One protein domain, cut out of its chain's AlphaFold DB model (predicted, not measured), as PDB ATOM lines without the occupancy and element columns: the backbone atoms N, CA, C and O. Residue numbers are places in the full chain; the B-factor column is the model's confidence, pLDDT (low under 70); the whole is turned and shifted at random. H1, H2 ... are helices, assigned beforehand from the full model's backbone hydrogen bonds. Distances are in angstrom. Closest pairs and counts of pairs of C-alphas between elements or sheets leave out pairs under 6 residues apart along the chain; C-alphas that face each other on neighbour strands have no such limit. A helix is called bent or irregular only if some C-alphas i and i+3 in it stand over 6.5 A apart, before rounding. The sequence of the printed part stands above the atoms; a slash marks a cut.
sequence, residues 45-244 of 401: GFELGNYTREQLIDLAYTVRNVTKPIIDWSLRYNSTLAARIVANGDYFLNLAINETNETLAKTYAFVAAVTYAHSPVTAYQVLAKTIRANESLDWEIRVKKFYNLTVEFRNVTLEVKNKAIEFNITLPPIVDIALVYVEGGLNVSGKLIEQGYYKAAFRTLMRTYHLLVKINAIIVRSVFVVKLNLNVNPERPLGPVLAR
ATOM      1  N   GLY A  45      57.351  14.844  91.249       44.00
ATOM      2  CA  GLY A  45      57.656  16.029  92.041       44.00
ATOM      3  C   GLY A  45      57.658  17.264  91.146       44.00
ATOM      4  O   GLY A  45      58.236  17.250  90.060       44.00
ATOM      5  N   PHE A  46      57.005  18.335  91.593       50.44
ATOM      6  CA  PHE A  46      57.059  19.623  90.911       50.44
ATOM      7  C   PHE A  46      58.475  20.205  91.037       50.44
ATOM      8  O   PHE A  46      58.873  20.646  92.115       50.44
ATOM      9  N   GLU A  47      59.231  20.228  89.940       61.22
ATOM     10  CA  GLU A  47      60.477  20.988  89.839       61.22
ATOM     11  C   GLU A  47      60.286  22.123  88.835       61.22
ATOM     12  O   GLU A  47      60.004  21.881  87.665       61.22
ATOM     13  N   LEU A  48      60.470  23.371  89.279       64.50
ATOM     14  CA  LEU A  48      60.288  24.567  88.442       64.50
ATOM     15  C   LEU A  48      61.127  24.517  87.146       64.50
ATOM     16  O   LEU A  48      60.725  25.071  86.129       64.50
ATOM     17  N   GLY A  49      62.280  23.836  87.185       66.19
ATOM     18  CA  GLY A  49      63.165  23.639  86.032       66.19
ATOM     19  C   GLY A  49      62.581  22.756  84.924       66.19
ATOM     20  O   GLY A  49      62.999  22.898  83.780       66.19
ATOM     21  N   ASN A  50      61.592  21.913  85.237       77.62
ATOM     22  CA  ASN A  50      60.953  21.006  84.277       77.62
ATOM     23  C   ASN A  50      59.861  21.685  83.439       77.62
ATOM     24  O   ASN A  50      59.347  21.073  82.506       77.62
ATOM     25  N   TYR A  51      59.500  22.928  83.766       81.69
ATOM     26  CA  TYR A  51      58.466  23.681  83.064       81.69
ATOM     27  C   TYR A  51      59.084  24.842  82.293       81.69
ATOM     28  O   TYR A  51      60.044  25.474  82.747       81.69
ATOM     29  N   THR A  52      58.531  25.144  81.121       88.75
ATOM     30  CA  THR A  52      58.919  26.329  80.353       88.75
ATOM     31  C   THR A  52      58.325  27.592  80.977       88.75
ATOM     32  O   THR A  52      57.400  27.549  81.798       88.75
ATOM     33  N   ARG A  53      58.872  28.748  80.599       90.69
ATOM     34  CA  ARG A  53      58.348  30.050  81.022       90.69
ATOM     35  C   ARG A  53      56.884  30.207  80.611       90.69
ATOM     36  O   ARG A  53      56.063  30.638  81.416       90.69
ATOM     37  N   GLU A  54      56.564  29.830  79.382       93.81
ATOM     38  CA  GLU A  54      55.242  29.956  78.773       93.81
ATOM     39  C   GLU A  54      54.221  29.102  79.525       93.81
ATOM     40  O   GLU A  54      53.136  29.585  79.828       93.81
ATOM     41  N   GLN A  55      54.594  27.877  79.915       91.81
ATOM     42  CA  GLN A  55      53.735  26.991  80.706       91.81
ATOM     43  C   GLN A  55      53.382  27.589  82.074       91.81
ATOM     44  O   GLN A  55      52.237  27.505  82.517       91.81
ATOM     45  N   LEU A  56      54.343  28.222  82.755       91.44
ATOM     46  CA  LEU A  56      54.094  28.831  84.066       91.44
ATOM     47  C   LEU A  56      53.327  30.153  83.963       91.44
ATOM     48  O   LEU A  56      52.517  30.459  84.839       91.44
ATOM     49  N   ILE A  57      53.545  30.927  82.898       94.44
ATOM     50  CA  ILE A  57      52.743  32.120  82.605       94.44
ATOM     51  C   ILE A  57      51.298  31.713  82.278       94.44
ATOM     52  O   ILE A  57      50.369  32.298  82.833       94.44
ATOM     53  N   ASP A  58      51.095  30.677  81.462       96.31
ATOM     54  CA  ASP A  58      49.771  30.116  81.167       96.31
ATOM     55  C   ASP A  58      49.072  29.597  82.432       96.31
ATOM     56  O   ASP A  58      47.891  29.882  82.648       96.31
ATOM     57  N   LEU A  59      49.800  28.919  83.329       95.25
ATOM     58  CA  LEU A  59      49.284  28.543  84.648       95.25
ATOM     59  C   LEU A  59      48.799  29.780  85.417       95.25
ATOM     60  O   LEU A  59      47.676  29.780  85.920       95.25
ATOM     61  N   ALA A  60      49.611  30.835  85.504       95.88
ATOM     62  CA  ALA A  60      49.248  32.055  86.221       95.88
ATOM     63  C   ALA A  60      47.999  32.725  85.632       95.88
ATOM     64  O   ALA A  60      47.089  33.081  86.384       95.88
ATOM     65  N   TYR A  61      47.913  32.834  84.303       97.62
ATOM     66  CA  TYR A  61      46.728  33.348  83.613       97.62
ATOM     67  C   TYR A  61      45.496  32.479  83.846       97.62
ATOM     68  O   TYR A  61      44.417  33.002  84.130       97.62
ATOM     69  N   THR A  62      45.648  31.159  83.771       97.62
ATOM     70  CA  THR A  62      44.545  30.222  83.988       97.62
ATOM     71  C   THR A  62      44.022  30.348  85.415       97.62
ATOM     72  O   THR A  62      42.823  30.536  85.609       97.62
ATOM     73  N   VAL A  63      44.898  30.335  86.426       97.00
ATOM     74  CA  VAL A  63      44.480  30.496  87.828       97.00
ATOM     75  C   VAL A  63      43.826  31.862  88.038       97.00
ATOM     76  O   VAL A  63      42.757  31.926  88.642       97.00
ATOM     77  N   ARG A  64      44.400  32.947  87.500       97.19
ATOM     78  CA  ARG A  64      43.815  34.299  87.553       97.19
ATOM     79  C   ARG A  64      42.396  34.334  86.991       97.19
ATOM     80  O   ARG A  64      41.502  34.883  87.623       97.19
ATOM     81  N   ASN A  65      42.175  33.735  85.823       97.81
ATOM     82  CA  ASN A  65      40.881  33.771  85.144       97.81
ATOM     83  C   ASN A  65      39.846  32.846  85.795       97.81
ATOM     84  O   ASN A  65      38.691  33.240  85.941       97.81
ATOM     85  N   VAL A  66      40.252  31.657  86.253       97.69
ATOM     86  CA  VAL A  66      39.382  30.739  87.010       97.69
ATOM     87  C   VAL A  66      38.967  31.354  88.345       97.69
ATOM     88  O   VAL A  66      37.825  31.207  88.767       97.69
ATOM     89  N   THR A  67      39.865  32.089  89.003       97.19
ATOM     90  CA  THR A  67      39.587  32.756  90.285       97.19
ATOM     91  C   THR A  67      38.964  34.144  90.151       97.19
ATOM     92  O   THR A  67      38.560  34.738  91.151       97.19
ATOM     93  N   LYS A  68      38.825  34.672  88.934       97.25
ATOM     94  CA  LYS A  68      38.254  36.000  88.705       97.25
ATOM     95  C   LYS A  68      36.839  36.167  89.283       97.25
ATOM     96  O   LYS A  68      36.641  37.169  89.966       97.25
ATOM     97  N   PRO A  69      35.888  35.221  89.126       98.25
ATOM     98  CA  PRO A  69      34.536  35.399  89.663       98.25
ATOM     99  C   PRO A  69      34.514  35.609  91.185       98.25
ATOM    100  O   PRO A  69      33.835  36.507  91.680       98.25
ATOM    101  N   ILE A  70      35.310  34.840  91.939       97.31
ATOM    102  CA  ILE A  70      35.379  34.959  93.405       97.31
ATOM    103  C   ILE A  70      36.102  36.232  93.860       97.31
ATOM    104  O   ILE A  70      35.721  36.831  94.870       97.31
ATOM    105  N   ILE A  71      37.110  36.674  93.107       97.12
ATOM    106  CA  ILE A  71      37.819  37.930  93.354       97.12
ATOM    107  C   ILE A  71      36.885  39.118  93.109       97.12
ATOM    108  O   ILE A  71      36.723  39.946  94.004       97.12
ATOM    109  N   ASP A  72      36.247  39.178  91.938       97.88
ATOM    110  CA  ASP A  72      35.348  40.267  91.550       97.88
ATOM    111  C   ASP A  72      34.167  40.353  92.525       97.88
ATOM    112  O   ASP A  72      33.859  41.430  93.038       97.88
ATOM    113  N   TRP A  73      33.562  39.209  92.869       98.12
ATOM    114  CA  TRP A  73      32.529  39.131  93.901       98.12
ATOM    115  C   TRP A  73      33.023  39.678  95.246       98.12
ATOM    116  O   TRP A  73      32.380  40.544  95.833       98.12
ATOM    117  N   SER A  74      34.201  39.259  95.713       96.94
ATOM    118  CA  SER A  74      34.751  39.729  96.990       96.94
ATOM    119  C   SER A  74      35.070  41.225  96.994       96.94
ATOM    120  O   SER A  74      34.920  41.891  98.023       96.94
ATOM    121  N   LEU A  75      35.490  41.779  95.854       96.25
ATOM    122  CA  LEU A  75      35.722  43.213  95.690       96.25
ATOM    123  C   LEU A  75      34.422  44.020  95.800       96.25
ATOM    124  O   LEU A  75      34.449  45.079  96.424       96.25
ATOM    125  N   ARG A  76      33.274  43.499  95.328       96.25
ATOM    126  CA  ARG A  76      31.954  44.137  95.553       96.25
ATOM    127  C   ARG A  76      31.623  44.300  97.040       96.25
ATOM    128  O   ARG A  76      30.932  45.239  97.421       96.25
ATOM    129  N   TYR A  77      32.172  43.433  97.890       94.19
ATOM    130  CA  TYR A  77      32.061  43.493  99.353       94.19
ATOM    131  C   TYR A  77      33.242  44.219 100.028       94.19
ATOM    132  O   TYR A  77      33.487  44.072 101.232       94.19
ATOM    133  N   ASN A  78      33.992  45.026  99.270       93.31
ATOM    134  CA  ASN A  78      35.147  45.796  99.734       93.31
ATOM    135  C   ASN A  78      36.237  44.922 100.384       93.31
ATOM    136  O   ASN A  78      36.844  45.313 101.387       93.31
ATOM    137  N   SER A  79      36.462  43.701  99.893       92.81
ATOM    138  CA  SER A  79      37.487  42.797 100.425       92.81
ATOM    139  C   SER A  79      38.897  43.344 100.182       92.81
ATOM    140  O   SER A  79      39.394  43.379  99.055       92.81
ATOM    141  N   THR A  80      39.578  43.745 101.259       91.12
ATOM    142  CA  THR A  80      40.971  44.214 101.187       91.12
ATOM    143  C   THR A  80      41.924  43.079 100.828       91.12
ATOM    144  O   THR A  80      42.962  43.322 100.218       91.12
ATOM    145  N   LEU A  81      41.588  41.839 101.203       87.88
ATOM    146  CA  LEU A  81      42.375  40.669 100.839       87.88
ATOM    147  C   LEU A  81      42.285  40.401  99.334       87.88
ATOM    148  O   LEU A  81      43.317  40.170  98.713       87.88
ATOM    149  N   ALA A  82      41.090  40.503  98.740       92.44
ATOM    150  CA  ALA A  82      40.920  40.352  97.294       92.44
ATOM    151  C   ALA A  82      41.715  41.416  96.521       92.44
ATOM    152  O   ALA A  82      42.456  41.075  95.603       92.44
ATOM    153  N   ALA A  83      41.654  42.681  96.957       92.06
ATOM    154  CA  ALA A  83      42.431  43.764  96.350       92.06
ATOM    155  C   ALA A  83      43.947  43.500  96.401       92.06
ATOM    156  O   ALA A  83      44.648  43.712  95.414       92.06
ATOM    157  N   ARG A  84      44.459  42.980  97.528       92.31
ATOM    158  CA  ARG A  84      45.876  42.605  97.669       92.31
ATOM    159  C   ARG A  84      46.266  41.421  96.790       92.31
ATOM    160  O   ARG A  84      47.350  41.444  96.218       92.31
ATOM    161  N   ILE A  85      45.410  40.403  96.685       90.75
ATOM    162  CA  ILE A  85      45.652  39.241  95.818       90.75
ATOM    163  C   ILE A  85      45.782  39.688  94.360       90.75
ATOM    164  O   ILE A  85      46.733  39.286  93.700       90.75
ATOM    165  N   VAL A  86      44.883  40.557  93.885       94.12
ATOM    166  CA  VAL A  86      44.946  41.104  92.520       94.12
ATOM    167  C   VAL A  86      46.210  41.926  92.321       94.12
ATOM    168  O   VAL A  86      46.988  41.620  91.426       94.12
ATOM    169  N   ALA A  87      46.466  42.909  93.189       91.75
ATOM    170  CA  ALA A  87      47.618  43.796  93.044       91.75
ATOM    171  C   ALA A  87      48.950  43.027  93.038       91.75
ATOM    172  O   ALA A  87      49.792  43.250  92.169       91.75
ATOM    173  N   ASN A  88      49.132  42.089  93.972       89.50
ATOM    174  CA  ASN A  88      50.351  41.284  94.047       89.50
ATOM    175  C   ASN A  88      50.443  40.282  92.890       89.50
ATOM    176  O   ASN A  88      51.519  40.103  92.320       89.50
ATOM    177  N   GLY A  89      49.332  39.630  92.538       90.44
ATOM    178  CA  GLY A  89      49.282  38.681  91.433       90.44
ATOM    179  C   GLY A  89      49.616  39.344  90.098       90.44
ATOM    180  O   GLY A  89      50.450  38.824  89.358       90.44
ATOM    181  N   ASP A  90      49.023  40.505  89.807       96.81
ATOM    182  CA  ASP A  90      49.267  41.257  88.572       96.81
ATOM    183  C   ASP A  90      50.702  41.807  88.558       96.81
ATOM    184  O   ASP A  90      51.374  41.748  87.531       96.81
ATOM    185  N   TYR A  91      51.222  42.264  89.704       94.19
ATOM    186  CA  TYR A  91      52.617  42.693  89.832       94.19
ATOM    187  C   TYR A  91      53.601  41.575  89.456       94.19
ATOM    188  O   TYR A  91      54.458  41.774  88.593       94.19
ATOM    189  N   PHE A  92      53.469  40.386  90.054       92.12
ATOM    190  CA  PHE A  92      54.362  39.265  89.747       92.12
ATOM    191  C   PHE A  92      54.162  38.724  88.332       92.12
ATOM    192  O   PHE A  92      55.141  38.355  87.687       92.12
ATOM    193  N   LEU A  93      52.934  38.722  87.813       96.06
ATOM    194  CA  LEU A  93      52.670  38.323  86.433       96.06
ATOM    195  C   LEU A  93      53.342  39.282  85.439       96.06
ATOM    196  O   LEU A  93      54.003  38.835  84.505       96.06
ATOM    197  N   ASN A  94      53.258  40.593  85.679       96.81
ATOM    198  CA  ASN A  94      53.930  41.599  84.858       96.81
ATOM    199  C   ASN A  94      55.457  41.472  84.924       96.81
ATOM    200  O   ASN A  94      56.120  41.589  83.893       96.81
ATOM    201  N   LEU A  95      56.029  41.192  86.101       93.50
ATOM    202  CA  LEU A  95      57.457  40.878  86.206       93.50
ATOM    203  C   LEU A  95      57.808  39.627  85.398       93.50
ATOM    204  O   LEU A  95      58.770  39.643  84.642       93.50
ATOM    205  N   ALA A  96      57.008  38.566  85.496       93.25
ATOM    206  CA  ALA A  96      57.244  37.328  84.763       93.25
ATOM    207  C   ALA A  96      57.218  37.508  83.240       93.25
ATOM    208  O   ALA A  96      57.964  36.838  82.531       93.25
ATOM    209  N   ILE A  97      56.376  38.404  82.723       95.31
ATOM    210  CA  ILE A  97      56.258  38.694  81.285       95.31
ATOM    211  C   ILE A  97      57.422  39.554  80.784       95.31
ATOM    212  O   ILE A  97      57.890  39.343  79.671       95.31
ATOM    213  N   ASN A  98      57.928  40.474  81.605       94.25
ATOM    214  CA  ASN A  98      58.968  41.420  81.190       94.25
ATOM    215  C   ASN A  98      60.396  40.985  81.562       94.25
ATOM    216  O   ASN A  98      61.362  41.562  81.074       94.25
ATOM    217  N   GLU A  99      60.549  39.981  82.428       93.62
ATOM    218  CA  GLU A  99      61.856  39.501  82.874       93.62
ATOM    219  C   GLU A  99      62.621  38.806  81.734       93.62
ATOM    220  O   GLU A  99      62.061  38.029  80.958       93.62
ATOM    221  N   THR A 100      63.920  39.075  81.635       89.69
ATOM    222  CA  THR A 100      64.815  38.481  80.628       89.69
ATOM    223  C   THR A 100      65.466  37.200  81.142       89.69
ATOM    224  O   THR A 100      65.701  36.272  80.372       89.69
ATOM    225  N   ASN A 101      65.700  37.104  82.455       91.12
ATOM    226  CA  ASN A 101      66.208  35.892  83.077       91.12
ATOM    227  C   ASN A 101      65.103  34.830  83.188       91.12
ATOM    228  O   ASN A 101      64.153  34.973  83.957       91.12
ATOM    229  N   GLU A 102      65.268  33.718  82.479       85.81
ATOM    230  CA  GLU A 102      64.263  32.654  82.412       85.81
ATOM    231  C   GLU A 102      63.906  32.060  83.786       85.81
ATOM    232  O   GLU A 102      62.735  31.825  84.077       85.81
ATOM    233  N   THR A 103      64.887  31.860  84.670       77.38
ATOM    234  CA  THR A 103      64.645  31.270  86.000       77.38
ATOM    235  C   THR A 103      63.845  32.222  86.889       77.38
ATOM    236  O   THR A 103      62.928  31.796  87.600       77.38
ATOM    237  N   LEU A 104      64.143  33.522  86.832       77.19
ATOM    238  CA  LEU A 104      63.385  34.540  87.558       77.19
ATOM    239  C   LEU A 104      61.979  34.706  86.975       77.19
ATOM    240  O   LEU A 104      61.015  34.730  87.737       77.19
ATOM    241  N   ALA A 105      61.838  34.707  85.647       83.00
ATOM    242  CA  ALA A 105      60.545  34.775  84.971       83.00
ATOM    243  C   ALA A 105      59.627  33.606  85.372       83.00
ATOM    244  O   ALA A 105      58.487  33.823  85.782       83.00
ATOM    245  N   LYS A 106      60.150  32.370  85.344       84.69
ATOM    246  CA  LYS A 106      59.461  31.161  85.828       84.69
ATOM    247  C   LYS A 106      59.035  31.297  87.290       84.69
ATOM    248  O   LYS A 106      57.899  30.983  87.644       84.69
ATOM    249  N   THR A 107      59.934  31.804  88.134       79.25
ATOM    250  CA  THR A 107      59.665  32.014  89.564       79.25
ATOM    251  C   THR A 107      58.522  33.003  89.770       79.25
ATOM    252  O   THR A 107      57.571  32.702  90.487       79.25
ATOM    253  N   TYR A 108      58.576  34.162  89.111       85.12
ATOM    254  CA  TYR A 108      57.543  35.187  89.213       85.12
ATOM    255  C   TYR A 108      56.190  34.702  88.688       85.12
ATOM    256  O   TYR A 108      55.174  34.943  89.339       85.12
ATOM    257  N   ALA A 109      56.167  33.954  87.582       90.56
ATOM    258  CA  ALA A 109      54.938  33.371  87.050       90.56
ATOM    259  C   ALA A 109      54.300  32.404  88.059       90.56
ATOM    260  O   ALA A 109      53.110  32.495  88.361       90.56
ATOM    261  N   PHE A 110      55.105  31.525  88.659       88.44
ATOM    262  CA  PHE A 110      54.617  30.600  89.675       88.44
ATOM    263  C   PHE A 110      54.121  31.322  90.938       88.44
ATOM    264  O   PHE A 110      53.057  30.991  91.460       88.44
ATOM    265  N   VAL A 111      54.835  32.354  91.403       85.06
ATOM    266  CA  VAL A 111      54.393  33.188  92.535       85.06
ATOM    267  C   VAL A 111      53.072  33.890  92.219       85.06
ATOM    268  O   VAL A 111      52.189  33.924  93.079       85.06
ATOM    269  N   ALA A 112      52.886  34.399  90.998       88.62
ATOM    270  CA  ALA A 112      51.620  34.987  90.569       88.62
ATOM    271  C   ALA A 112      50.481  33.956  90.630       88.62
ATOM    272  O   ALA A 112      49.459  34.214  91.268       88.62
ATOM    273  N   ALA A 113      50.684  32.762  90.061       90.00
ATOM    274  CA  ALA A 113      49.712  31.669  90.111       90.00
ATOM    275  C   ALA A 113      49.317  31.318  91.553       90.00
ATOM    276  O   ALA A 113      48.132  31.265  91.884       90.00
ATOM    277  N   VAL A 114      50.301  31.129  92.438       87.38
ATOM    278  CA  VAL A 114      50.064  30.838  93.859       87.38
ATOM    279  C   VAL A 114      49.329  31.988  94.545       87.38
ATOM    280  O   VAL A 114      48.425  31.744  95.340       87.38
ATOM    281  N   THR A 115      49.662  33.237  94.228       83.50
ATOM    282  CA  THR A 115      48.992  34.411  94.803       83.50
ATOM    283  C   THR A 115      47.503  34.414  94.454       83.50
ATOM    284  O   THR A 115      46.670  34.494  95.356       83.50
ATOM    285  N   TYR A 116      47.148  34.225  93.178       93.88
ATOM    286  CA  TYR A 116      45.748  34.102  92.755       93.88
ATOM    287  C   TYR A 116      45.036  32.901  93.383       93.88
ATOM    288  O   TYR A 116      43.855  32.985  93.726       93.88
ATOM    289  N   ALA A 117      45.758  31.799  93.602       90.50
ATOM    290  CA  ALA A 117      45.198  30.584  94.182       90.50
ATOM    291  C   ALA A 117      44.657  30.765  95.613       90.50
ATOM    292  O   ALA A 117      43.847  29.960  96.070       90.50
ATOM    293  N   HIS A 118      45.056  31.832  96.315       88.56
ATOM    294  CA  HIS A 118      44.537  32.172  97.643       88.56
ATOM    295  C   HIS A 118      43.155  32.841  97.616       88.56
ATOM    296  O   HIS A 118      42.575  33.094  98.676       88.56
ATOM    297  N   SER A 119      42.590  33.105  96.435       91.31
ATOM    298  CA  SER A 119      41.284  33.751  96.295       91.31
ATOM    299  C   SER A 119      40.137  33.096  97.086       91.31
ATOM    300  O   SER A 119      39.340  33.864  97.625       91.31
ATOM    301  N   PRO A 120      40.043  31.761  97.307       93.19
ATOM    302  CA  PRO A 120      38.953  31.185  98.102       93.19
ATOM    303  C   PRO A 120      38.885  31.703  99.542       93.19
ATOM    304  O   PRO A 120      37.802  31.807 100.113       93.19
ATOM    305  N   VAL A 121      40.022  32.090 100.127       91.25
ATOM    306  CA  VAL A 121      40.090  32.608 101.504       91.25
ATOM    307  C   VAL A 121      39.365  33.951 101.643       91.25
ATOM    308  O   VAL A 121      38.860  34.273 102.721       91.25
ATOM    309  N   THR A 122      39.248  34.723 100.559       92.00
ATOM    310  CA  THR A 122      38.567  36.029 100.563       92.00
ATOM    311  C   THR A 122      37.092  35.932 100.956       92.00
ATOM    312  O   THR A 122      36.580  36.858 101.587       92.00
ATOM    313  N   ALA A 123      36.445  34.790 100.707       92.75
ATOM    314  CA  ALA A 123      35.067  34.539 101.113       92.75
ATOM    315  C   ALA A 123      34.873  34.631 102.635       92.75
ATOM    316  O   ALA A 123      33.877  35.184 103.092       92.75
ATOM    317  N   TYR A 124      35.846  34.217 103.456       91.75
ATOM    318  CA  TYR A 124      35.729  34.399 104.911       91.75
ATOM    319  C   TYR A 124      35.749  35.869 105.328       91.75
ATOM    320  O   TYR A 124      35.076  36.241 106.290       91.75
ATOM    321  N   GLN A 125      36.480  36.722 104.605       92.81
ATOM    322  CA  GLN A 125      36.447  38.158 104.869       92.81
ATOM    323  C   GLN A 125      35.074  38.740 104.517       92.81
ATOM    324  O   GLN A 125      34.547  39.543 105.288       92.81
ATOM    325  N   VAL A 126      34.487  38.326 103.389       94.12
ATOM    326  CA  VAL A 126      33.129  38.731 103.001       94.12
ATOM    327  C   VAL A 126      32.119  38.284 104.055       94.12
ATOM    328  O   VAL A 126      31.343  39.103 104.538       94.12
ATOM    329  N   LEU A 127      32.191  37.027 104.497       91.75
ATOM    330  CA  LEU A 127      31.360  36.487 105.571       91.75
ATOM    331  C   LEU A 127      31.442  37.327 106.851       91.75
ATOM    332  O   LEU A 127      30.416  37.768 107.371       91.75
ATOM    333  N   ALA A 128      32.657  37.573 107.348       90.25
ATOM    334  CA  ALA A 128      32.876  38.326 108.579       90.25
ATOM    335  C   ALA A 128      32.344  39.763 108.472       90.25
ATOM    336  O   ALA A 128      31.703  40.262 109.399       90.25
ATOM    337  N   LYS A 129      32.560  40.420 107.325       90.88
ATOM    338  CA  LYS A 129      32.021  41.758 107.058       90.88
ATOM    339  C   LYS A 129      30.498  41.758 107.021       90.88
ATOM    340  O   LYS A 129      29.895  42.635 107.632       90.88
ATOM    341  N   THR A 130      29.882  40.779 106.364       89.81
ATOM    342  CA  THR A 130      28.423  40.676 106.289       89.81
ATOM    343  C   THR A 130      27.806  40.423 107.660       89.81
ATOM    344  O   THR A 130      26.815  41.065 107.994       89.81
ATOM    345  N   ILE A 131      28.391  39.556 108.491       88.56
ATOM    346  CA  ILE A 131      27.901  39.335 109.861       88.56
ATOM    347  C   ILE A 131      27.977  40.638 110.665       88.56
ATOM    348  O   ILE A 131      26.974  41.062 111.235       88.56
ATOM    349  N   ARG A 132      29.133  41.312 110.643       89.19
ATOM    350  CA  ARG A 132      29.350  42.560 111.386       89.19
ATOM    351  C   ARG A 132      28.422  43.687 110.932       89.19
ATOM    352  O   ARG A 132      27.847  44.378 111.762       89.19
ATOM    353  N   ALA A 133      28.240  43.864 109.624       89.38
ATOM    354  CA  ALA A 133      27.390  44.918 109.065       89.38
ATOM    355  C   ALA A 133      25.901  44.754 109.414       89.38
ATOM    356  O   ALA A 133      25.130  45.696 109.268       89.38
ATOM    357  N   ASN A 134      25.488  43.561 109.849       88.69
ATOM    358  CA  ASN A 134      24.098  43.245 110.152       88.69
ATOM    359  C   ASN A 134      23.871  42.909 111.631       88.69
ATOM    360  O   ASN A 134      22.772  42.497 111.985       88.69
ATOM    361  N   GLU A 135      24.873  43.072 112.498       86.75
ATOM    362  CA  GLU A 135      24.818  42.653 113.903       86.75
ATOM    363  C   GLU A 135      23.681  43.317 114.697       86.75
ATOM    364  O   GLU A 135      23.068  42.667 115.542       86.75
ATOM    365  N   SER A 136      23.358  44.572 114.373       88.44
ATOM    366  CA  SER A 136      22.283  45.347 115.002       88.44
ATOM    367  C   SER A 136      20.874  44.962 114.547       88.44
ATOM    368  O   SER A 136      19.900  45.425 115.137       88.44
ATOM    369  N   LEU A 137      20.737  44.150 113.494       90.69
ATOM    370  CA  LEU A 137      19.432  43.758 112.966       90.69
ATOM    371  C   LEU A 137      18.800  42.653 113.816       90.69
ATOM    372  O   LEU A 137      19.481  41.905 114.524       90.69
ATOM    373  N   ASP A 138      17.485  42.487 113.680       92.69
ATOM    374  CA  ASP A 138      16.799  41.324 114.236       92.69
ATOM    375  C   ASP A 138      17.468  40.017 113.762       92.69
ATOM    376  O   ASP A 138      18.022  39.931 112.657       92.69
ATOM    377  N   TRP A 139      17.476  39.002 114.627       89.19
ATOM    378  CA  TRP A 139      18.093  37.712 114.335       89.19
ATOM    379  C   TRP A 139      17.498  37.046 113.088       89.19
ATOM    380  O   TRP A 139      18.249  36.499 112.280       89.19
ATOM    381  N   GLU A 140      16.188  37.151 112.866       92.62
ATOM    382  CA  GLU A 140      15.541  36.653 111.648       92.62
ATOM    383  C   GLU A 140      16.129  37.313 110.392       92.62
ATOM    384  O   GLU A 140      16.530  36.638 109.437       92.62
ATOM    385  N   ILE A 141      16.217  38.646 110.405       93.00
ATOM    386  CA  ILE A 141      16.697  39.439 109.269       93.00
ATOM    387  C   ILE A 141      18.164  39.104 108.980       93.00
ATOM    388  O   ILE A 141      18.545  38.938 107.818       93.00
ATOM    389  N   ARG A 142      18.986  38.941 110.025       92.69
ATOM    390  CA  ARG A 142      20.384  38.499 109.897       92.69
ATOM    391  C   ARG A 142      20.495  37.156 109.191       92.69
ATOM    392  O   ARG A 142      21.289  37.021 108.259       92.69
ATOM    393  N   VAL A 143      19.698  36.176 109.608       94.06
ATOM    394  CA  VAL A 143      19.736  34.825 109.036       94.06
ATOM    395  C   VAL A 143      19.264  34.824 107.582       94.06
ATOM    396  O   VAL A 143      19.924  34.211 106.746       94.06
ATOM    397  N   LYS A 144      18.208  35.575 107.241       94.88
ATOM    398  CA  LYS A 144      17.753  35.746 105.847       94.88
ATOM    399  C   LYS A 144      18.813  36.414 104.964       94.88
ATOM    400  O   LYS A 144      19.078  35.954 103.856       94.88
ATOM    401  N   LYS A 145      19.489  37.457 105.458       94.56
ATOM    402  CA  LYS A 145      20.610  38.078 104.732       94.56
ATOM    403  C   LYS A 145      21.771  37.106 104.528       94.56
ATOM    404  O   LYS A 145      22.364  37.079 103.452       94.56
ATOM    405  N   PHE A 146      22.079  36.290 105.533       95.75
ATOM    406  CA  PHE A 146      23.140  35.296 105.421       95.75
ATOM    407  C   PHE A 146      22.782  34.144 104.466       95.75
ATOM    408  O   PHE A 146      23.643  33.676 103.717       95.75
ATOM    409  N   TYR A 147      21.510  33.742 104.422       97.12
ATOM    410  CA  TYR A 147      20.990  32.814 103.420       97.12
ATOM    411  C   TYR A 147      21.253  33.339 102.004       97.12
ATOM    412  O   TYR A 147      21.910  32.666 101.212       97.12
ATOM    413  N   ASN A 148      20.854  34.586 101.727       97.12
ATOM    414  CA  ASN A 148      21.052  35.215 100.419       97.12
ATOM    415  C   ASN A 148      22.535  35.328 100.037       97.12
ATOM    416  O   ASN A 148      22.892  35.031  98.901       97.12
ATOM    417  N   LEU A 149      23.413  35.684 100.987       97.38
ATOM    418  CA  LEU A 149      24.864  35.698 100.754       97.38
ATOM    419  C   LEU A 149      25.387  34.306 100.366       97.38
ATOM    420  O   LEU A 149      26.241  34.179  99.492       97.38
ATOM    421  N   THR A 150      24.890  33.258 101.023       97.38
ATOM    422  CA  THR A 150      25.309  31.877 100.747       97.38
ATOM    423  C   THR A 150      24.827  31.420  99.369       97.38
ATOM    424  O   THR A 150      25.587  30.778  98.647       97.38
ATOM    425  N   VAL A 151      23.610  31.801  98.968       98.00
ATOM    426  CA  VAL A 151      23.081  31.564  97.613       98.00
ATOM    427  C   VAL A 151      23.903  32.311  96.559       98.00
ATOM    428  O   VAL A 151      24.286  31.718  95.551       98.00
ATOM    429  N   GLU A 152      24.240  33.583  96.796       97.94
ATOM    430  CA  GLU A 152      25.114  34.343  95.894       97.94
ATOM    431  C   GLU A 152      26.475  33.649  95.748       97.94
ATOM    432  O   GLU A 152      26.936  33.408  94.633       97.94
ATOM    433  N   PHE A 153      27.093  33.244  96.862       98.00
ATOM    434  CA  PHE A 153      28.396  32.584  96.839       98.00
ATOM    435  C   PHE A 153      28.357  31.202  96.165       98.00
ATOM    436  O   PHE A 153      29.314  30.796  95.499       98.00
ATOM    437  N   ARG A 154      27.233  30.485  96.268       97.81
ATOM    438  CA  ARG A 154      26.995  29.253  95.507       97.81
ATOM    439  C   ARG A 154      27.026  29.519  94.004       97.81
ATOM    440  O   ARG A 154      27.674  28.768  93.279       97.81
ATOM    441  N   ASN A 155      26.380  30.584  93.533       98.25
ATOM    442  CA  ASN A 155      26.381  30.926  92.108       98.25
ATOM    443  C   ASN A 155      27.782  31.311  91.622       98.25
ATOM    444  O   ASN A 155      28.233  30.792  90.605       98.25
ATOM    445  N   VAL A 156      28.524  32.091  92.415       98.25
ATOM    446  CA  VAL A 156      29.942  32.391  92.150       98.25
ATOM    447  C   VAL A 156      30.775  31.108  92.053       98.25
ATOM    448  O   VAL A 156      31.621  30.979  91.175       98.25
ATOM    449  N   THR A 157      30.520  30.125  92.916       97.50
ATOM    450  CA  THR A 157      31.226  28.833  92.885       97.50
ATOM    451  C   THR A 157      30.936  28.050  91.604       97.50
ATOM    452  O   THR A 157      31.841  27.423  91.049       97.50
ATOM    453  N   LEU A 158      29.701  28.099  91.098       97.75
ATOM    454  CA  LEU A 158      29.376  27.511  89.799       97.75
ATOM    455  C   LEU A 158      30.046  28.250  88.642       97.75
ATOM    456  O   LEU A 158      30.519  27.601  87.716       97.75
ATOM    457  N   GLU A 159      30.139  29.578  88.696       98.12
ATOM    458  CA  GLU A 159      30.887  30.347  87.696       98.12
ATOM    459  C   GLU A 159      32.371  29.958  87.689       98.12
ATOM    460  O   GLU A 159      32.939  29.736  86.620       98.12
ATOM    461  N   VAL A 160      32.990  29.790  88.865       97.69
ATOM    462  CA  VAL A 160      34.374  29.297  89.000       97.69
ATOM    463  C   VAL A 160      34.519  27.887  88.416       97.69
ATOM    464  O   VAL A 160      35.464  27.626  87.670       97.69
ATOM    465  N   LYS A 161      33.572  26.983  88.704       96.25
ATOM    466  CA  LYS A 161      33.529  25.631  88.119       96.25
ATOM    467  C   LYS A 161      33.461  25.693  86.590       96.25
ATOM    468  O   LYS A 161      34.254  25.036  85.922       96.25
ATOM    469  N   ASN A 162      32.545  26.488  86.044       97.19
ATOM    470  CA  ASN A 162      32.350  26.620  84.602       97.19
ATOM    471  C   ASN A 162      33.591  27.210  83.930       97.19
ATOM    472  O   ASN A 162      34.048  26.671  82.928       97.19
ATOM    473  N   LYS A 163      34.216  28.229  84.535       96.94
ATOM    474  CA  LYS A 163      35.496  28.774  84.065       96.94
ATOM    475  C   LYS A 163      36.592  27.716  84.046       96.94
ATOM    476  O   LYS A 163      37.321  27.624  83.068       96.94
ATOM    477  N   ALA A 164      36.715  26.894  85.087       95.38
ATOM    478  CA  ALA A 164      37.698  25.812  85.092       95.38
ATOM    479  C   ALA A 164      37.470  24.830  83.926       95.38
ATOM    480  O   ALA A 164      38.424  24.466  83.242       95.38
ATOM    481  N   ILE A 165      36.215  24.473  83.647       94.25
ATOM    482  CA  ILE A 165      35.851  23.609  82.515       94.25
ATOM    483  C   ILE A 165      36.180  24.279  81.170       94.25
ATOM    484  O   ILE A 165      36.767  23.631  80.311       94.25
ATOM    485  N   GLU A 166      35.887  25.575  81.001       95.94
ATOM    486  CA  GLU A 166      36.259  26.353  79.802       95.94
ATOM    487  C   GLU A 166      37.777  26.338  79.542       95.94
ATOM    488  O   GLU A 166      38.215  26.323  78.394       95.94
ATOM    489  N   PHE A 167      38.591  26.295  80.604       93.56
ATOM    490  CA  PHE A 167      40.050  26.162  80.526       93.56
ATOM    491  C   PHE A 167      40.543  24.702  80.439       93.56
ATOM    492  O   PHE A 167      41.730  24.443  80.648       93.56
ATOM    493  N   ASN A 168      39.658  23.752  80.112       92.88
ATOM    494  CA  ASN A 168      39.936  22.316  79.996       92.88
ATOM    495  C   ASN A 168      40.510  21.686  81.276       92.88
ATOM    496  O   ASN A 168      41.323  20.762  81.224       92.88
ATOM    497  N   ILE A 169      40.105  22.184  82.445       92.62
ATOM    498  CA  ILE A 169      40.528  21.629  83.729       92.62
ATOM    499  C   ILE A 169      39.584  20.498  84.124       92.62
ATOM    500  O   ILE A 169      38.414  20.721  84.437       92.62
ATOM    501  N   THR A 170      40.105  19.273  84.162       84.69
ATOM    502  CA  THR A 170      39.375  18.124  84.701       84.69
ATOM    503  C   THR A 170      39.190  18.279  86.209       84.69
ATOM    504  O   THR A 170      40.152  18.408  86.970       84.69
ATOM    505  N   LEU A 171      37.934  18.268  86.654       80.94
ATOM    506  CA  LEU A 171      37.573  18.382  88.064       80.94
ATOM    507  C   LEU A 171      37.323  16.995  88.673       80.94
ATOM    508  O   LEU A 171      36.788  16.120  87.993       80.94
ATOM    509  N   PRO A 172      37.688  16.775  89.948       75.75
ATOM    510  CA  PRO A 172      37.412  15.511  90.617       75.75
ATOM    511  C   PRO A 172      35.901  15.356  90.889       75.75
ATOM    512  O   PRO A 172      35.242  16.352  91.213       75.75
ATOM    513  N   PRO A 173      35.354  14.123  90.864       68.81
ATOM    514  CA  PRO A 173      33.925  13.867  91.091       68.81
ATOM    515  C   PRO A 173      33.380  14.424  92.416       68.81
ATOM    516  O   PRO A 173      32.206  14.779  92.516       68.81
ATOM    517  N   ILE A 174      34.237  14.556  93.435       70.56
ATOM    518  CA  ILE A 174      33.860  15.120  94.736       70.56
ATOM    519  C   ILE A 174      33.323  16.553  94.643       70.56
ATOM    520  O   ILE A 174      32.565  16.961  95.516       70.56
ATOM    521  N   VAL A 175      33.701  17.329  93.616       72.06
ATOM    522  CA  VAL A 175      33.198  18.699  93.431       72.06
ATOM    523  C   VAL A 175      31.690  18.673  93.204       72.06
ATOM    524  O   VAL A 175      30.967  19.425  93.855       72.06
ATOM    525  N   ASP A 176      31.206  17.767  92.356       72.50
ATOM    526  CA  ASP A 176      29.779  17.631  92.062       72.50
ATOM    527  C   ASP A 176      29.010  17.062  93.250       72.50
ATOM    528  O   ASP A 176      27.971  17.600  93.631       72.50
ATOM    529  N   ILE A 177      29.568  16.046  93.913       64.81
ATOM    530  CA  ILE A 177      28.993  15.483  95.141       64.81
ATOM    531  C   ILE A 177      28.865  16.570  96.220       64.81
ATOM    532  O   ILE A 177      27.813  16.724  96.842       64.81
ATOM    533  N   ALA A 178      29.912  17.369  96.433       73.94
ATOM    534  CA  ALA A 178      29.908  18.444  97.418       73.94
ATOM    535  C   ALA A 178      28.910  19.558  97.065       73.94
ATOM    536  O   ALA A 178      28.265  20.093  97.966       73.94
ATOM    537  N   LEU A 179      28.732  19.882  95.780       73.88
ATOM    538  CA  LEU A 179      27.704  20.827  95.334       73.88
ATOM    539  C   LEU A 179      26.287  20.305  95.617       73.88
ATOM    540  O   LEU A 179      25.448  21.078  96.071       73.88
ATOM    541  N   VAL A 180      26.028  19.002  95.471       75.56
ATOM    542  CA  VAL A 180      24.743  18.400  95.883       75.56
ATOM    543  C   VAL A 180      24.507  18.562  97.391       75.56
ATOM    544  O   VAL A 180      23.409  18.934  97.809       75.56
ATOM    545  N   TYR A 181      25.534  18.366  98.227       68.50
ATOM    546  CA  TYR A 181      25.428  18.634  99.670       68.50
ATOM    547  C   TYR A 181      25.169  20.114  99.985       68.50
ATOM    548  O   TYR A 181      24.442  20.419 100.935       68.50
ATOM    549  N   VAL A 182      25.729  21.037  99.196       82.25
ATOM    550  CA  VAL A 182      25.436  22.473  99.312       82.25
ATOM    551  C   VAL A 182      23.959  22.748  99.029       82.25
ATOM    552  O   VAL A 182      23.328  23.426  99.840       82.25
ATOM    553  N   GLU A 183      23.394  22.192  97.952       86.69
ATOM    554  CA  GLU A 183      21.962  22.333  97.631       86.69
ATOM    555  C   GLU A 183      21.077  21.793  98.755       86.69
ATOM    556  O   GLU A 183      20.151  22.467  99.211       86.69
ATOM    557  N   GLY A 184      21.396  20.602  99.269       77.19
ATOM    558  CA  GLY A 184      20.699  20.028 100.419       77.19
ATOM    559  C   GLY A 184      20.752  20.951 101.640       77.19
ATOM    560  O   GLY A 184      19.726  21.207 102.270       77.19
ATOM    561  N   GLY A 185      21.924  21.512 101.944       81.38
ATOM    562  CA  GLY A 185      22.104  22.448 103.052       81.38
ATOM    563  C   GLY A 185      21.337  23.764 102.879       81.38
ATOM    564  O   GLY A 185      20.750  24.250 103.849       81.38
ATOM    565  N   LEU A 186      21.286  24.324 101.665       92.25
ATOM    566  CA  LEU A 186      20.478  25.507 101.350       92.25
ATOM    567  C   LEU A 186      18.982  25.208 101.493       92.25
ATOM    568  O   LEU A 186      18.281  25.951 102.176       92.25
ATOM    569  N   ASN A 187      18.500  24.090 100.951       91.25
ATOM    570  CA  ASN A 187      17.094  23.689 101.054       91.25
ATOM    571  C   ASN A 187      16.661  23.466 102.510       91.25
ATOM    572  O   ASN A 187      15.613  23.954 102.935       91.25
ATOM    573  N   VAL A 188      17.484  22.771 103.302       87.94
ATOM    574  CA  VAL A 188      17.239  22.568 104.738       87.94
ATOM    575  C   VAL A 188      17.222  23.904 105.477       87.94
ATOM    576  O   VAL A 188      16.331  24.148 106.287       87.94
ATOM    577  N   SER A 189      18.173  24.792 105.186       90.12
ATOM    578  CA  SER A 189      18.231  26.113 105.818       90.12
ATOM    579  C   SER A 189      17.014  26.972 105.478       90.12
ATOM    580  O   SER A 189      16.485  27.623 106.371       90.12
ATOM    581  N   GLY A 190      16.543  26.940 104.227       92.62
ATOM    582  CA  GLY A 190      15.331  27.641 103.790       92.62
ATOM    583  C   GLY A 190      14.097  27.187 104.571       92.62
ATOM    584  O   GLY A 190      13.437  28.009 105.200       92.62
ATOM    585  N   LYS A 191      13.873  25.869 104.664       94.38
ATOM    586  CA  LYS A 191      12.777  25.293 105.466       94.38
ATOM    587  C   LYS A 191      12.859  25.683 106.944       94.38
ATOM    588  O   LYS A 191      11.849  26.009 107.559       94.38
ATOM    589  N   LEU A 192      14.059  25.679 107.527       90.38
ATOM    590  CA  LEU A 192      14.257  26.092 108.920       90.38
ATOM    591  C   LEU A 192      13.953  27.584 109.134       90.38
ATOM    592  O   LEU A 192      13.471  27.944 110.204       90.38
ATOM    593  N   ILE A 193      14.217  28.446 108.145       94.62
ATOM    594  CA  ILE A 193      13.852  29.872 108.192       94.62
ATOM    595  C   ILE A 193      12.331  30.038 108.143       94.62
ATOM    596  O   ILE A 193      11.791  30.796 108.942       94.62
ATOM    597  N   GLU A 194      11.647  29.318 107.251       95.38
ATOM    598  CA  GLU A 194      10.178  29.340 107.128       95.38
ATOM    599  C   GLU A 194       9.482  28.887 108.418       95.38
ATOM    600  O   GLU A 194       8.458  29.441 108.803       95.38
ATOM    601  N   GLN A 195      10.069  27.916 109.120       94.38
ATOM    602  CA  GLN A 195       9.561  27.383 110.387       94.38
ATOM    603  C   GLN A 195       9.964  28.206 111.627       94.38
ATOM    604  O   GLN A 195       9.642  27.819 112.748       94.38
ATOM    605  N   GLY A 196      10.706  29.308 111.467       92.88
ATOM    606  CA  GLY A 196      11.157  30.151 112.584       92.88
ATOM    607  C   GLY A 196      12.364  29.614 113.372       92.88
ATOM    608  O   GLY A 196      12.782  30.201 114.371       92.88
ATOM    609  N   TYR A 197      13.001  28.528 112.924       93.31
ATOM    610  CA  TYR A 197      14.182  27.928 113.560       93.31
ATOM    611  C   TYR A 197      15.496  28.621 113.149       93.31
ATOM    612  O   TYR A 197      16.465  27.987 112.714       93.31
ATOM    613  N   TYR A 198      15.578  29.940 113.335       92.25
ATOM    614  CA  TYR A 198      16.667  30.780 112.809       92.25
ATOM    615  C   TYR A 198      18.070  30.389 113.300       92.25
ATOM    616  O   TYR A 198      19.033  30.429 112.537       92.25
ATOM    617  N   LYS A 199      18.226  29.970 114.565       88.94
ATOM    618  CA  LYS A 199      19.532  29.516 115.092       88.94
ATOM    619  C   LYS A 199      20.020  28.234 114.407       88.94
ATOM    620  O   LYS A 199      21.214  28.101 114.141       88.94
ATOM    621  N   ALA A 200      19.114  27.295 114.133       84.06
ATOM    622  CA  ALA A 200      19.443  26.057 113.433       84.06
ATOM    623  C   ALA A 200      19.763  26.340 111.960       84.06
ATOM    624  O   ALA A 200      20.795  25.883 111.469       84.06
ATOM    625  N   ALA A 201      18.954  27.179 111.302       89.69
ATOM    626  CA  ALA A 201      19.211  27.645 109.942       89.69
ATOM    627  C   ALA A 201      20.595  28.296 109.813       89.69
ATOM    628  O   ALA A 201      21.372  27.930 108.936       89.69
ATOM    629  N   PHE A 202      20.955  29.193 110.738       91.31
ATOM    630  CA  PHE A 202      22.260  29.853 110.739       91.31
ATOM    631  C   PHE A 202      23.431  28.863 110.831       91.31
ATOM    632  O   PHE A 202      24.405  28.980 110.089       91.31
ATOM    633  N   ARG A 203      23.343  27.853 111.710       89.56
ATOM    634  CA  ARG A 203      24.387  26.817 111.841       89.56
ATOM    635  C   ARG A 203      24.544  25.998 110.562       89.56
ATOM    636  O   ARG A 203      25.674  25.719 110.162       89.56
ATOM    637  N   THR A 204      23.435  25.619 109.930       82.31
ATOM    638  CA  THR A 204      23.453  24.886 108.658       82.31
ATOM    639  C   THR A 204      24.064  25.743 107.552       82.31
ATOM    640  O   THR A 204      24.997  25.291 106.893       82.31
ATOM    641  N   LEU A 205      23.660  27.012 107.438       91.69
ATOM    642  CA  LEU A 205      24.227  27.961 106.479       91.69
ATOM    643  C   LEU A 205      25.732  28.160 106.657       91.69
ATOM    644  O   LEU A 205      26.460  28.142 105.672       91.69
ATOM    645  N   MET A 206      26.231  28.274 107.892       89.56
ATOM    646  CA  MET A 206      27.673  28.407 108.149       89.56
ATOM    647  C   MET A 206      28.459  27.194 107.639       89.56
ATOM    648  O   MET A 206      29.529  27.347 107.047       89.56
ATOM    649  N   ARG A 207      27.921  25.981 107.830       81.62
ATOM    650  CA  ARG A 207      28.529  24.742 107.318       81.62
ATOM    651  C   ARG A 207      28.502  24.702 105.791       81.62
ATOM    652  O   ARG A 207      29.526  24.399 105.183       81.62
ATOM    653  N   THR A 208      27.372  25.056 105.181       83.31
ATOM    654  CA  THR A 208      27.214  25.138 103.722       83.31
ATOM    655  C   THR A 208      28.169  26.161 103.110       83.31
ATOM    656  O   THR A 208      28.855  25.865 102.134       83.31
ATOM    657  N   TYR A 209      28.288  27.337 103.723       95.12
ATOM    658  CA  TYR A 209      29.201  28.389 103.296       95.12
ATOM    659  C   TYR A 209      30.663  27.933 103.357       95.12
ATOM    660  O   TYR A 209      31.424  28.106 102.409       95.12
ATOM    661  N   HIS A 210      31.060  27.284 104.454       90.62
ATOM    662  CA  HIS A 210      32.399  26.714 104.596       90.62
ATOM    663  C   HIS A 210      32.689  25.628 103.545       90.62
ATOM    664  O   HIS A 210      33.801  25.555 103.015       90.62
ATOM    665  N   LEU A 211      31.691  24.802 103.213       82.88
ATOM    666  CA  LEU A 211      31.809  23.796 102.159       82.88
ATOM    667  C   LEU A 211      32.018  24.442 100.780       82.88
ATOM    668  O   LEU A 211      32.902  24.004 100.048       82.88
ATOM    669  N   LEU A 212      31.311  25.530 100.462       87.38
ATOM    670  CA  LEU A 212      31.532  26.306  99.234       87.38
ATOM    671  C   LEU A 212      32.969  26.841  99.125       87.38
ATOM    672  O   LEU A 212      33.586  26.742  98.063       87.38
ATOM    673  N   VAL A 213      33.557  27.334 100.224       93.38
ATOM    674  CA  VAL A 213      34.972  27.757 100.226       93.38
ATOM    675  C   VAL A 213      35.900  26.584  99.901       93.38
ATOM    676  O   VAL A 213      36.821  26.720  99.091       93.38
ATOM    677  N   LYS A 214      35.647  25.410 100.495       85.75
ATOM    678  CA  LYS A 214      36.420  24.190 100.221       85.75
ATOM    679  C   LYS A 214      36.299  23.743  98.766       85.75
ATOM    680  O   LYS A 214      37.317  23.384  98.179       85.75
ATOM    681  N   ILE A 215      35.103  23.802  98.182       84.44
ATOM    682  CA  ILE A 215      34.862  23.458  96.773       84.44
ATOM    683  C   ILE A 215      35.699  24.354  95.857       84.44
ATOM    684  O   ILE A 215      36.458  23.839  95.039       84.44
ATOM    685  N   ASN A 216      35.656  25.678  96.046       91.44
ATOM    686  CA  ASN A 216      36.493  26.605  95.274       91.44
ATOM    687  C   ASN A 216      37.988  26.288  95.422       91.44
ATOM    688  O   ASN A 216      38.720  26.274  94.437       91.44
ATOM    689  N   ALA A 217      38.448  25.969  96.635       88.00
ATOM    690  CA  ALA A 217      39.836  25.570  96.855       88.00
ATOM    691  C   ALA A 217      40.207  24.248  96.159       88.00
ATOM    692  O   ALA A 217      41.356  24.079  95.760       88.00
ATOM    693  N   ILE A 218      39.282  23.291  96.017       81.00
ATOM    694  CA  ILE A 218      39.504  22.071  95.217       81.00
ATOM    695  C   ILE A 218      39.611  22.432  93.732       81.00
ATOM    696  O   ILE A 218      40.585  22.041  93.100       81.00
ATOM    697  N   ILE A 219      38.679  23.232  93.201       89.38
ATOM    698  CA  ILE A 219      38.670  23.640  91.786       89.38
ATOM    699  C   ILE A 219      39.976  24.350  91.410       89.38
ATOM    700  O   ILE A 219      40.620  23.994  90.426       89.38
ATOM    701  N   VAL A 220      40.417  25.309  92.227       91.75
ATOM    702  CA  VAL A 220      41.680  26.028  92.014       91.75
ATOM    703  C   VAL A 220      42.879  25.079  92.054       91.75
ATOM    704  O   VAL A 220      43.775  25.195  91.224       91.75
ATOM    705  N   ARG A 221      42.902  24.108  92.977       85.38
ATOM    706  CA  ARG A 221      43.968  23.095  93.027       85.38
ATOM    707  C   ARG A 221      43.980  22.211  91.783       85.38
ATOM    708  O   ARG A 221      45.063  21.917  91.285       85.38
ATOM    709  N   SER A 222      42.820  21.842  91.245       83.25
ATOM    710  CA  SER A 222      42.739  21.092  89.987       83.25
ATOM    711  C   SER A 222      43.410  21.822  88.826       83.25
ATOM    712  O   SER A 222      44.016  21.165  87.984       83.25
ATOM    713  N   VAL A 223      43.398  23.163  88.810       91.50
ATOM    714  CA  VAL A 223      44.133  23.946  87.799       91.50
ATOM    715  C   VAL A 223      45.623  23.615  87.833       91.50
ATOM    716  O   VAL A 223      46.200  23.310  86.794       91.50
ATOM    717  N   PHE A 224      46.240  23.616  89.019       86.81
ATOM    718  CA  PHE A 224      47.653  23.259  89.175       86.81
ATOM    719  C   PHE A 224      47.904  21.806  88.791       86.81
ATOM    720  O   PHE A 224      48.862  21.537  88.080       86.81
ATOM    721  N   VAL A 225      47.048  20.881  89.232       82.56
ATOM    722  CA  VAL A 225      47.188  19.451  88.919       82.56
ATOM    723  C   VAL A 225      47.208  19.221  87.411       82.56
ATOM    724  O   VAL A 225      48.130  18.589  86.909       82.56
ATOM    725  N   VAL A 226      46.245  19.787  86.683       85.00
ATOM    726  CA  VAL A 226      46.123  19.595  85.234       85.00
ATOM    727  C   VAL A 226      47.222  20.343  84.479       85.00
ATOM    728  O   VAL A 226      47.927  19.743  83.673       85.00
ATOM    729  N   LYS A 227      47.423  21.639  84.753       86.75
ATOM    730  CA  LYS A 227      48.377  22.472  83.997       86.75
ATOM    731  C   LYS A 227      49.835  22.096  84.237       86.75
ATOM    732  O   LYS A 227      50.659  22.277  83.347       86.75
ATOM    733  N   LEU A 228      50.157  21.569  85.415       82.94
ATOM    734  CA  LEU A 228      51.498  21.082  85.732       82.94
ATOM    735  C   LEU A 228      51.632  19.566  85.533       82.94
ATOM    736  O   LEU A 228      52.702  19.023  85.802       82.94
ATOM    737  N   ASN A 229      50.580  18.882  85.071       78.69
ATOM    738  CA  ASN A 229      50.537  17.428  84.918       78.69
ATOM    739  C   ASN A 229      51.017  16.685  86.183       78.69
ATOM    740  O   ASN A 229      51.845  15.773  86.132       78.69
ATOM    741  N   LEU A 230      50.549  17.135  87.349       68.75
ATOM    742  CA  LEU A 230      50.886  16.511  88.623       68.75
ATOM    743  C   LEU A 230      50.041  15.243  88.757       68.75
ATOM    744  O   LEU A 230      48.818  15.321  88.800       68.75
ATOM    745  N   ASN A 231      50.673  14.078  88.893       62.62
ATOM    746  CA  ASN A 231      49.979  12.808  89.151       62.62
ATOM    747  C   ASN A 231      49.469  12.720  90.604       62.62
ATOM    748  O   ASN A 231      49.811  11.797  91.342       62.62
ATOM    749  N   VAL A 232      48.688  13.705  91.056       62.28
ATOM    750  CA  VAL A 232      48.169  13.787  92.427       62.28
ATOM    751  C   VAL A 232      46.683  14.090  92.471       62.28
ATOM    752  O   VAL A 232      46.144  14.813  91.639       62.28
ATOM    753  N   ASN A 233      46.025  13.569  93.506       53.88
ATOM    754  CA  ASN A 233      44.620  13.855  93.751       53.88
ATOM    755  C   ASN A 233      44.448  15.322  94.234       53.88
ATOM    756  O   ASN A 233      44.989  15.670  95.292       53.88
ATOM    757  N   PRO A 234      43.678  16.170  93.519       54.62
ATOM    758  CA  PRO A 234      43.417  17.570  93.888       54.62
ATOM    759  C   PRO A 234      42.664  17.753  95.220       54.62
ATOM    760  O   PRO A 234      42.632  18.855  95.769       54.62
ATOM    761  N   GLU A 235      42.088  16.686  95.781       47.25
ATOM    762  CA  GLU A 235      41.432  16.674  97.095       47.25
ATOM    763  C   GLU A 235      42.406  16.896  98.252       47.25
ATOM    764  O   GLU A 235      42.064  17.558  99.240       47.25
ATOM    765  N   ARG A 236      43.649  16.416  98.122       52.00
ATOM    766  CA  ARG A 236      44.695  16.611  99.133       52.00
ATOM    767  C   ARG A 236      45.286  18.017  99.008       52.00
ATOM    768  O   ARG A 236      45.357  18.552  97.898       52.00
ATOM    769  N   PRO A 237      45.671  18.682 100.115       45.59
ATOM    770  CA  PRO A 237      46.351  19.968 100.022       45.59
ATOM    771  C   PRO A 237      47.545  19.823  99.076       45.59
ATOM    772  O   PRO A 237      48.327  18.885  99.211       45.59
ATOM    773  N   LEU A 238      47.692  20.734  98.112       46.78
ATOM    774  CA  LEU A 238      48.864  20.714  97.235       46.78
ATOM    775  C   LEU A 238      50.139  21.066  98.004       46.78
ATOM    776  O   LEU A 238      51.215  20.727  97.542       46.78
ATOM    777  N   GLY A 239      50.028  21.676  99.192       38.09
ATOM    778  CA  GLY A 239      51.152  22.008 100.070       38.09
ATOM    779  C   GLY A 239      52.130  20.842 100.247       38.09
ATOM    780  O   GLY A 239      53.253  20.974  99.802       38.09
ATOM    781  N   PRO A 240      51.738  19.676 100.786       38.38
ATOM    782  CA  PRO A 240      52.610  18.499 100.902       38.38
ATOM    783  C   PRO A 240      53.102  17.871  99.585       38.38
ATOM    784  O   PRO A 240      54.087  17.140  99.609       38.38
ATOM    785  N   VAL A 241      52.436  18.115  98.449       42.25
ATOM    786  CA  VAL A 241      52.857  17.601  97.129       42.25
ATOM    787  C   VAL A 241      53.872  18.542  96.477       42.25
ATOM    788  O   VAL A 241      54.940  18.105  96.068       42.25
ATOM    789  N   LEU A 242      53.574  19.842  96.447       40.66
ATOM    790  CA  LEU A 242      54.473  20.912  96.008       40.66
ATOM    791  C   LEU A 242      55.654  21.097  96.983       40.66
ATOM    792  O   LEU A 242      56.709  21.578  96.587       40.66
ATOM    793  N   ALA A 243      55.484  20.701  98.251       37.34
ATOM    794  CA  ALA A 243      56.502  20.701  99.305       37.34
ATOM    795  C   ALA A 243      57.107  19.316  99.583       37.34
ATOM    796  O   ALA A 243      57.945  19.211 100.481       37.34
ATOM    797  N   ARG A 244      56.802  18.275  98.784       39.41
ATOM    798  CA  ARG A 244      57.712  17.125  98.633       39.41
ATOM    799  C   ARG A 244      58.894  17.578  97.778       39.41
ATOM    800  O   ARG A 244      59.192  17.053  96.713       39.41
TER     801      ARG A 244
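This is residues 45 to 244 of the 401 residues of an uncharacterized protein of Staphylothermus marinus (UniProt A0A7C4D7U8). You are looking at an elongated helix bundle: H1a, H2 and H3 pack together toward one end, H4, H5, H6 and H7 toward the other, and long H7 reaches back to H1a. The short arm H1b turns off H1a between these groups; tiny H8 is apart from the other helices. The printed part has 200 residues with eight named helices, H1 to H8 in order, and no named strand: all helix. It is compact, radius of gyration of the C-alphas 18.5 A, spanning 62 by 33 by 28 A.

Find C-alpha 53 at (58.348, 30.050, 81.022), where H1, residues 53 to 76, begins. Assigned as one helix by its hydrogen bonds, it is bent: C-alphas 66 and 69 are 7.2 A apart, and arms H1a, to residue 66, and H1b, from 69, stand at a steep 58 degrees. Read on through H2, 80 to 98; H3, 102 to 117; H4, 119 to 133; H5, 139 to 166, 40.6 A long; and H6, 174 to 194. H7, 198 to 227, 43.6 A long, ends at (48.377, 22.472, 83.997); H8 is 239 to 242.

H1a touches H3 at a shallow 13 degrees, the same way; their closest C-alphas, Ala 60 and Ala 113, are 3.9 A apart. H2 and H3 form a hairpin, closest at C-alphas 96 and 105, 4.2 A. H1b touches H4, closest at C-alphas 71 and 119, 6.2 A. H7 touches H5, closest at C-alphas 209 and 150, 5.8 A. H6 and H7 form a hairpin. O i to N i+4 pairs are within hydrogen-bond range throughout H1a, H1b, H2, H3, H5 and H6, for 8 of 11 in H4 and 25 of 26 in H7; H8 is too short.

The farthest C-alphas, Thr 100 and Gln 195, are 63.7 A apart. The printed part has no cut; H7 to H8 is a long link. Residues 45 to 49 and 230 to 244 are among those under pLDDT 70.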